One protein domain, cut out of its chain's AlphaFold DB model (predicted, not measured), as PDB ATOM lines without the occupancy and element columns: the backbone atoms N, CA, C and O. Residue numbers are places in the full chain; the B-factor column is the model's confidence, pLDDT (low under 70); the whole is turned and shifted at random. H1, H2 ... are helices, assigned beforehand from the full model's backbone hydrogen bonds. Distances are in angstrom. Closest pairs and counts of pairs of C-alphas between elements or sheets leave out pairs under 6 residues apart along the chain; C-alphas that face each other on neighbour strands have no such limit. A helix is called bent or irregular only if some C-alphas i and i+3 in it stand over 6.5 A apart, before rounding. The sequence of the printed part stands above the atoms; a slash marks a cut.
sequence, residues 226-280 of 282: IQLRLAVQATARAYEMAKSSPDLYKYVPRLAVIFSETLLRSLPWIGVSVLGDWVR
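Overview. This is residues 226 to 280 of the 282 residues of an uncharacterized protein of Candidatus Marinimicrobia bacterium CG08_land_8_20_14_0_20_45_22 (UniProt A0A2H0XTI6). The model is a long, loose helical hairpin, H1 and H2 side by side and running opposite ways, meeting only near the end where the link of residues 244 to 248 joins them. From the other end of H2 the printed part folds away through residues 267 to 271 into a short third helix, H3, which touches neither long helix; residues 265 to 271 and 273 to 280 stick out from the hairpin. The printed part has 55 residues with three named helices, in the order H1, H2, H3, and no named strand; its class is all helix. It is only just loose, close to compact, with a radius of gyration of the C-alphas of 12.5 A, and is elongated, spanning 36 by 21 by 21 A.

Arrangement. H1, residues 226 to 243, and H2, residues 249 to 266, form a helical hairpin. Their lines stand at a shallow tilt of 12 degrees, opposite ways, with the centres 12.2 A apart. They touch with residues 239 to 243 of H1 and residues 249 to 252 of H2 alone; the closest C-alphas are those of Ala 242 and Tyr 249, 5.8 A apart. H3, residues 272 to 278, is apart from H1 and also from H2, which it follows along the chain. In H1 and H3 every O i to N i+4 pair is within hydrogen-bond range; in H2 12 of 14 are.

Along the chain. H1 begins at C-alpha 226, at (16.549, 20.163, 55.125), and measures 26.0 A from first to last C-alpha, ending at Lys 243. After a tight link of 5 residues, H2 begins at Tyr 249, at (-5.012, 6.994, 42.171), and measures 26.2 A to Ser 266. H2 is irregular, with C-alphas 250 and 253 7.3 A apart, and its line is a rough one. A second tight link of 5 residues leads to H3, which begins at Val 272 and ends at C-alpha 278, at (18.931, 9.740, 43.580), 10.5 A from its first C-alpha.

Size, cuts and confidence. The two C-alphas farthest apart are those of Pro 246 and Trp 269, at 36.6 A, while the first and last printed C-alphas, of Ile 226 and Arg 280, are 20.6 A apart. Without the stretches that stand free, the body has 40 residues and spans 31 by 18 by 12 A. The printed part has no cut, and neither of its two links is long. The mean pLDDT of the printed part is 76.9; residues 268 to 280 are under 70, and the mean of H3 is 52.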
ATOM      1  N   ILE A 226      17.697  20.295  54.215       87.81
ATOM      2  CA  ILE A 226      16.549  20.163  55.125       87.81
ATOM      3  C   ILE A 226      15.227  20.372  54.370       87.81
ATOM      4  O   ILE A 226      14.318  19.545  54.479       87.81
ATOM      5  N   GLN A 227      15.120  21.432  53.561       85.38
ATOM      6  CA  GLN A 227      13.917  21.708  52.760       85.38
ATOM      7  C   GLN A 227      13.621  20.587  51.756       85.38
ATOM      8  O   GLN A 227      12.470  20.171  51.610       85.38
ATOM      9  N   LEU A 228      14.653  20.049  51.104       86.19
ATOM     10  CA  LEU A 228      14.493  18.954  50.151       86.19
ATOM     11  C   LEU A 228      14.011  17.667  50.839       86.19
ATOM     12  O   LEU A 228      13.081  17.028  50.346       86.19
ATOM     13  N   ARG A 229      14.570  17.318  52.009       85.88
ATOM     14  CA  ARG A 229      14.116  16.158  52.801       85.88
ATOM     15  C   ARG A 229      12.655  16.293  53.228       85.88
ATOM     16  O   ARG A 229      11.897  15.333  53.097       85.88
ATOM     17  N   LEU A 230      12.238  17.474  53.692       89.19
ATOM     18  CA  LEU A 230      10.842  17.725  54.071       89.19
ATOM     19  C   LEU A 230       9.894  17.613  52.869       89.19
ATOM     20  O   LEU A 230       8.827  17.009  52.989       89.19
ATOM     21  N   ALA A 231      10.295  18.129  51.704       85.88
ATOM     22  CA  ALA A 231       9.508  18.024  50.476       85.88
ATOM     23  C   ALA A 231       9.333  16.563  50.024       85.88
ATOM     24  O   ALA A 231       8.221  16.157  49.687       85.88
ATOM     25  N   VAL A 232      10.402  15.762  50.079       87.31
ATOM     26  CA  VAL A 232      10.373  14.321  49.771       87.31
ATOM     27  C   VAL A 232       9.492  13.549  50.759       87.31
ATOM     28  O   VAL A 232       8.682  12.714  50.359       87.31
ATOM     29  N   GLN A 233       9.599  13.828  52.060       91.50
ATOM     30  CA  GLN A 233       8.760  13.162  53.062       91.50
ATOM     31  C   GLN A 233       7.276  13.512  52.895       91.50
ATOM     32  O   GLN A 233       6.412  12.646  53.069       91.50
ATOM     33  N   ALA A 234       6.962  14.759  52.539       86.88
ATOM     34  CA  ALA A 234       5.591  15.190  52.288       86.88
ATOM     35  C   ALA A 234       4.980  14.479  51.070       86.88
ATOM     36  O   ALA A 234       3.831  14.033  51.139       86.88
ATOM     37  N   THR A 235       5.737  14.309  49.981       83.69
ATOM     38  CA  THR A 235       5.246  13.590  48.797       83.69
ATOM     39  C   THR A 235       5.098  12.097  49.030       83.69
ATOM     40  O   THR A 235       4.090  11.534  48.606       83.69
ATOM     41  N   ALA A 236       6.023  11.468  49.758       88.00
ATOM     42  CA  ALA A 236       5.892  10.065  50.145       88.00
ATOM     43  C   ALA A 236       4.610   9.823  50.963       88.00
ATOM     44  O   ALA A 236       3.854   8.893  50.681       88.00
ATOM     45  N   ARG A 237       4.295  10.710  51.919       89.44
ATOM     46  CA  ARG A 237       3.040  10.635  52.690       89.44
ATOM     47  C   ARG A 237       1.804  10.840  51.817       89.44
ATOM     48  O   ARG A 237       0.843  10.090  51.955       89.44
ATOM     49  N   ALA A 238       1.825  11.818  50.912       83.69
ATOM     50  CA  ALA A 238       0.717  12.050  49.986       83.69
ATOM     51  C   ALA A 238       0.477  10.839  49.066       83.69
ATOM     52  O   ALA A 238      -0.671  10.492  48.789       83.69
ATOM     53  N   TYR A 239       1.550  10.173  48.639       85.75
ATOM     54  CA  TYR A 239       1.474   8.955  47.838       85.75
ATOM     55  C   TYR A 239       0.860   7.786  48.618       85.75
ATOM     56  O   TYR A 239      -0.061   7.142  48.118       85.75
ATOM     57  N   GLU A 240       1.289   7.551  49.861       89.19
ATOM     58  CA  GLU A 240       0.696   6.508  50.710       89.19
ATOM     59  C   GLU A 240      -0.783   6.787  51.026       89.19
ATOM     60  O   GLU A 240      -1.614   5.879  50.981       89.19
ATOM     61  N   MET A 241      -1.161   8.053  51.237       86.62
ATOM     62  CA  MET A 241      -2.573   8.432  51.368       86.62
ATOM     63  C   MET A 241      -3.361   8.136  50.084       86.62
ATOM     64  O   MET A 241      -4.446   7.556  50.150       86.62
ATOM     65  N   ALA A 242      -2.812   8.466  48.912       84.56
ATOM     66  CA  ALA A 242      -3.453   8.191  47.626       84.56
ATOM     67  C   ALA A 242      -3.585   6.685  47.338       84.56
ATOM     68  O   ALA A 242      -4.566   6.260  46.734       84.56
ATOM     69  N   LYS A 243      -2.645   5.862  47.814       87.00
ATOM     70  CA  LYS A 243      -2.683   4.398  47.680       87.00
ATOM     71  C   LYS A 243      -3.864   3.764  48.420       87.00
ATOM     72  O   LYS A 243      -4.382   2.743  47.980       87.00
ATOM     73  N   SER A 244      -4.314   4.383  49.513       90.69
ATOM     74  CA  SER A 244      -5.470   3.914  50.290       90.69
ATOM     75  C   SER A 244      -6.837   4.265  49.677       90.69
ATOM     76  O   SER A 244      -7.855   3.754  50.138       90.69
ATOM     77  N   SER A 245      -6.882   5.098  48.626       90.44
ATOM     78  CA  SER A 245      -8.125   5.535  47.978       90.44
ATOM     79  C   SER A 245      -8.092   5.277  46.458       90.44
ATOM     80  O   SER A 245      -7.412   6.000  45.723       90.44
ATOM     81  N   PRO A 246      -8.847   4.282  45.949       85.31
ATOM     82  CA  PRO A 246      -8.834   3.912  44.530       85.31
ATOM     83  C   PRO A 246      -9.227   5.061  43.585       85.31
ATOM     84  O   PRO A 246      -8.740   5.131  42.454       85.31
ATOM     85  N   ASP A 247     -10.069   5.988  44.047       89.19
ATOM     86  CA  ASP A 247     -10.543   7.123  43.250       89.19
ATOM     87  C   ASP A 247      -9.480   8.215  43.073       89.19
ATOM     88  O   ASP A 247      -9.443   8.890  42.039       89.19
ATOM     89  N   LEU A 248      -8.560   8.353  44.034       82.62
ATOM     90  CA  LEU A 248      -7.475   9.337  43.980       82.62
ATOM     91  C   LEU A 248      -6.286   8.869  43.133       82.62
ATOM     92  O   LEU A 248      -5.548   9.700  42.598       82.62
ATOM     93  N   TYR A 249      -6.132   7.557  42.929       82.88
ATOM     94  CA  TYR A 249      -5.012   6.994  42.171       82.88
ATOM     95  C   TYR A 249      -4.956   7.499  40.717       82.88
ATOM     96  O   TYR A 249      -3.879   7.710  40.157       82.88
ATOM     97  N   LYS A 250      -6.117   7.811  40.120       86.75
ATOM     98  CA  LYS A 250      -6.223   8.379  38.761       86.75
ATOM     99  C   LYS A 250      -5.536   9.745  38.612       86.75
ATOM    100  O   LYS A 250      -5.195  10.135  37.496       86.75
ATOM    101  N   TYR A 251      -5.313  10.465  39.712       85.12
ATOM    102  CA  TYR A 251      -4.711  11.802  39.711       85.12
ATOM    103  C   TYR A 251      -3.212  11.804  40.034       85.12
ATOM    104  O   TYR A 251      -2.550  12.820  39.811       85.12
ATOM    105  N   VAL A 252      -2.651  10.677  40.482       81.50
ATOM    106  CA  VAL A 252      -1.230  10.545  40.851       81.50
ATOM    107  C   VAL A 252      -0.279  10.973  39.719       81.50
ATOM    108  O   VAL A 252       0.630  11.760  39.994       81.50
ATOM    109  N   PRO A 253      -0.494  10.598  38.439       81.44
ATOM    110  CA  PRO A 253       0.384  11.040  37.353       81.44
ATOM    111  C   PRO A 253       0.353  12.560  37.139       81.44
ATOM    112  O   PRO A 253       1.380  13.170  36.862       81.44
ATOM    113  N   ARG A 254      -0.816  13.198  37.309       81.94
ATOM    114  CA  ARG A 254      -0.950  14.660  37.188       81.94
ATOM    115  C   ARG A 254      -0.248  15.387  38.331       81.94
ATOM    116  O   ARG A 254       0.410  16.394  38.088       81.94
ATOM    117  N   LEU A 255      -0.348  14.867  39.552       79.19
ATOM    118  CA  LEU A 255       0.334  15.439  40.715       79.19
ATOM    119  C   LEU A 255       1.860  15.299  40.611       79.19
ATOM    120  O   LEU A 255       2.572  16.245  40.937       79.19
ATOM    121  N   ALA A 256       2.366  14.183  40.073       80.06
ATOM    122  CA  ALA A 256       3.799  13.991  39.828       80.06
ATOM    123  C   ALA A 256       4.370  15.001  38.809       80.06
ATOM    124  O   ALA A 256       5.475  15.519  38.984       80.06
ATOM    125  N   VAL A 257       3.596  15.343  37.770       80.94
ATOM    126  CA  VAL A 257       3.994  16.362  36.781       80.94
ATOM    127  C   VAL A 257       4.021  17.756  37.411       80.94
ATOM    128  O   VAL A 257       5.025  18.452  37.293       80.94
ATOM    129  N   ILE A 258       2.981  18.138  38.159       81.00
ATOM    130  CA  ILE A 258       2.932  19.444  38.841       81.00
ATOM    131  C   ILE A 258       4.087  19.578  39.843       81.00
ATOM    132  O   ILE A 258       4.718  20.634  39.941       81.00
ATOM    133  N   PHE A 259       4.405  18.503  40.563       79.62
ATOM    134  CA  PHE A 259       5.494  18.502  41.534       79.62
ATOM    135  C   PHE A 259       6.870  18.628  40.868       79.62
ATOM    136  O   PHE A 259       7.693  19.426  41.317       79.62
ATOM    137  N   SER A 260       7.105  17.911  39.764       79.50
ATOM    138  CA  SER A 260       8.374  18.007  39.031       79.50
ATOM    139  C   SER A 260       8.572  19.383  38.385       79.50
ATOM    140  O   SER A 260       9.663  19.939  38.493       79.50
ATOM    141  N   GLU A 261       7.529  20.001  37.820       77.06
ATOM    142  CA  GLU A 261       7.613  21.380  37.319       77.06
ATOM    143  C   GLU A 261       7.874  22.401  38.432       77.06
ATOM    144  O   GLU A 261       8.649  23.343  38.243       77.06
ATOM    145  N   THR A 262       7.255  22.215  39.601       80.31
ATOM    146  CA  THR A 262       7.435  23.124  40.740       80.31
ATOM    147  C   THR A 262       8.857  23.030  41.293       80.31
ATOM    148  O   THR A 262       9.486  24.068  41.488       80.31
ATOM    149  N   LEU A 263       9.397  21.816  41.459       77.69
ATOM    150  CA  LEU A 263      10.786  21.586  41.883       77.69
ATOM    151  C   LEU A 263      11.809  22.130  40.880       77.69
ATOM    152  O   LEU A 263      12.786  22.765  41.276       77.69
ATOM    153  N   LEU A 264      11.582  21.921  39.581       77.12
ATOM    154  CA  LEU A 264      12.478  22.421  38.534       77.12
ATOM    155  C   LEU A 264      12.504  23.955  38.479       77.12
ATOM    156  O   LEU A 264      13.534  24.538  38.142       77.12
ATOM    157  N   ARG A 265      11.396  24.620  38.832       77.38
ATOM    158  CA  ARG A 265      11.334  26.087  38.909       77.38
ATOM    159  C   ARG A 265      12.016  26.654  40.148       77.38
ATOM    160  O   ARG A 265      12.628  27.716  40.049       77.38
ATOM    161  N   SER A 266      11.910  25.992  41.298       75.81
ATOM    162  CA  SER A 266      12.500  26.481  42.551       75.81
ATOM    163  C   SER A 266      13.984  26.136  42.702       75.81
ATOM    164  O   SER A 266      14.688  26.829  43.436       75.81
ATOM    165  N   LEU A 267      14.494  25.133  41.979       75.12
ATOM    166  CA  LEU A 267      15.893  24.695  42.063       75.12
ATOM    167  C   LEU A 267      16.568  24.629  40.675       75.12
ATOM    168  O   LEU A 267      17.011  23.562  40.254       75.12
ATOM    169  N   PRO A 268      16.733  25.770  39.970       65.06
ATOM    170  CA  PRO A 268      17.294  25.810  38.609       65.06
ATOM    171  C   PRO A 268      18.769  25.377  38.518       65.06
ATOM    172  O   PRO A 268      19.307  25.209  37.426       65.06
ATOM    173  N   TRP A 269      19.440  25.222  39.661       65.50
ATOM    174  CA  TRP A 269      20.854  24.866  39.782       65.50
ATOM    175  C   TRP A 269      21.083  23.379  40.079       65.50
ATOM    176  O   TRP A 269      22.199  22.890  39.896       65.50
ATOM    177  N   ILE A 270      20.042  22.636  40.472       61.09
ATOM    178  CA  ILE A 270      20.115  21.179  40.593       61.09
ATOM    179  C   ILE A 270      19.883  20.615  39.196       61.09
ATOM    180  O   ILE A 270      18.755  20.443  38.739       61.09
ATOM    181  N   GLY A 271      20.977  20.387  38.470       57.78
ATOM    182  CA  GLY A 271      20.921  19.764  37.154       57.78
ATOM    183  C   GLY A 271      20.172  18.431  37.219       57.78
ATOM    184  O   GLY A 271      20.382  17.641  38.140       57.78
ATOM    185  N   VAL A 272      19.333  18.173  36.210       56.28
ATOM    186  CA  VAL A 272      18.500  16.961  36.031       56.28
ATOM    187  C   VAL A 272      19.270  15.653  36.300       56.28
ATOM    188  O   VAL A 272      18.691  14.656  36.721       56.28
ATOM    189  N   SER A 273      20.593  15.667  36.129       53.50
ATOM    190  CA  SER A 273      21.501  14.556  36.414       53.50
ATOM    191  C   SER A 273      21.527  14.106  37.882       53.50
ATOM    192  O   SER A 273      21.624  12.909  38.122       53.50
ATOM    193  N   VAL A 274      21.401  15.009  38.865       53.97
ATOM    194  CA  VAL A 274      21.451  14.636  40.298       53.97
ATOM    195  C   VAL A 274      20.143  13.978  40.745       53.97
ATOM    196  O   VAL A 274      20.161  13.020  41.514       53.97
ATOM    197  N   LEU A 275      19.007  14.430  40.202       50.44
ATOM    198  CA  LEU A 275      17.704  13.818  40.474       50.44
ATOM    199  C   LEU A 275      17.624  12.384  39.917       50.44
ATOM    200  O   LEU A 275      17.040  11.510  40.551       50.44
ATOM    201  N   GLY A 276      18.237  12.129  38.755       51.53
ATOM    202  CA  GLY A 276      18.223  10.814  38.103       51.53
ATOM    203  C   GLY A 276      19.085   9.740  38.781       51.53
ATOM    204  O   GLY A 276      18.820   8.552  38.594       51.53
ATOM    205  N   ASP A 277      20.099  10.135  39.554       46.78
ATOM    206  CA  ASP A 277      20.929   9.202  40.331       46.78
ATOM    207  C   ASP A 277      20.354   8.942  41.729       46.78
ATOM    208  O   ASP A 277      20.516   7.843  42.255       46.78
ATOM    209  N   TRP A 278      19.633   9.909  42.305       48.22
ATOM    210  CA  TRP A 278      18.931   9.740  43.580       48.22
ATOM    211  C   TRP A 278      17.689   8.839  43.430       48.22
ATOM    212  O   TRP A 278      17.586   7.831  44.117       48.22
ATOM    213  N   VAL A 279      16.839   9.081  42.419       50.94
ATOM    214  CA  VAL A 279      15.649   8.245  42.116       50.94
ATOM    215  C   VAL A 279      16.002   6.797  41.736       50.94
ATOM    216  O   VAL A 279      15.145   5.925  41.762       50.94
ATOM    217  N   ARG A 280      17.256   6.512  41.366       45.78
ATOM    218  CA  ARG A 280      17.714   5.149  41.049       45.78
ATOM    219  C   ARG A 280      18.206   4.356  42.259       45.78
ATOM    220  O   ARG A 280      18.505   3.174  42.096       45.78
TER     221      ARG A 280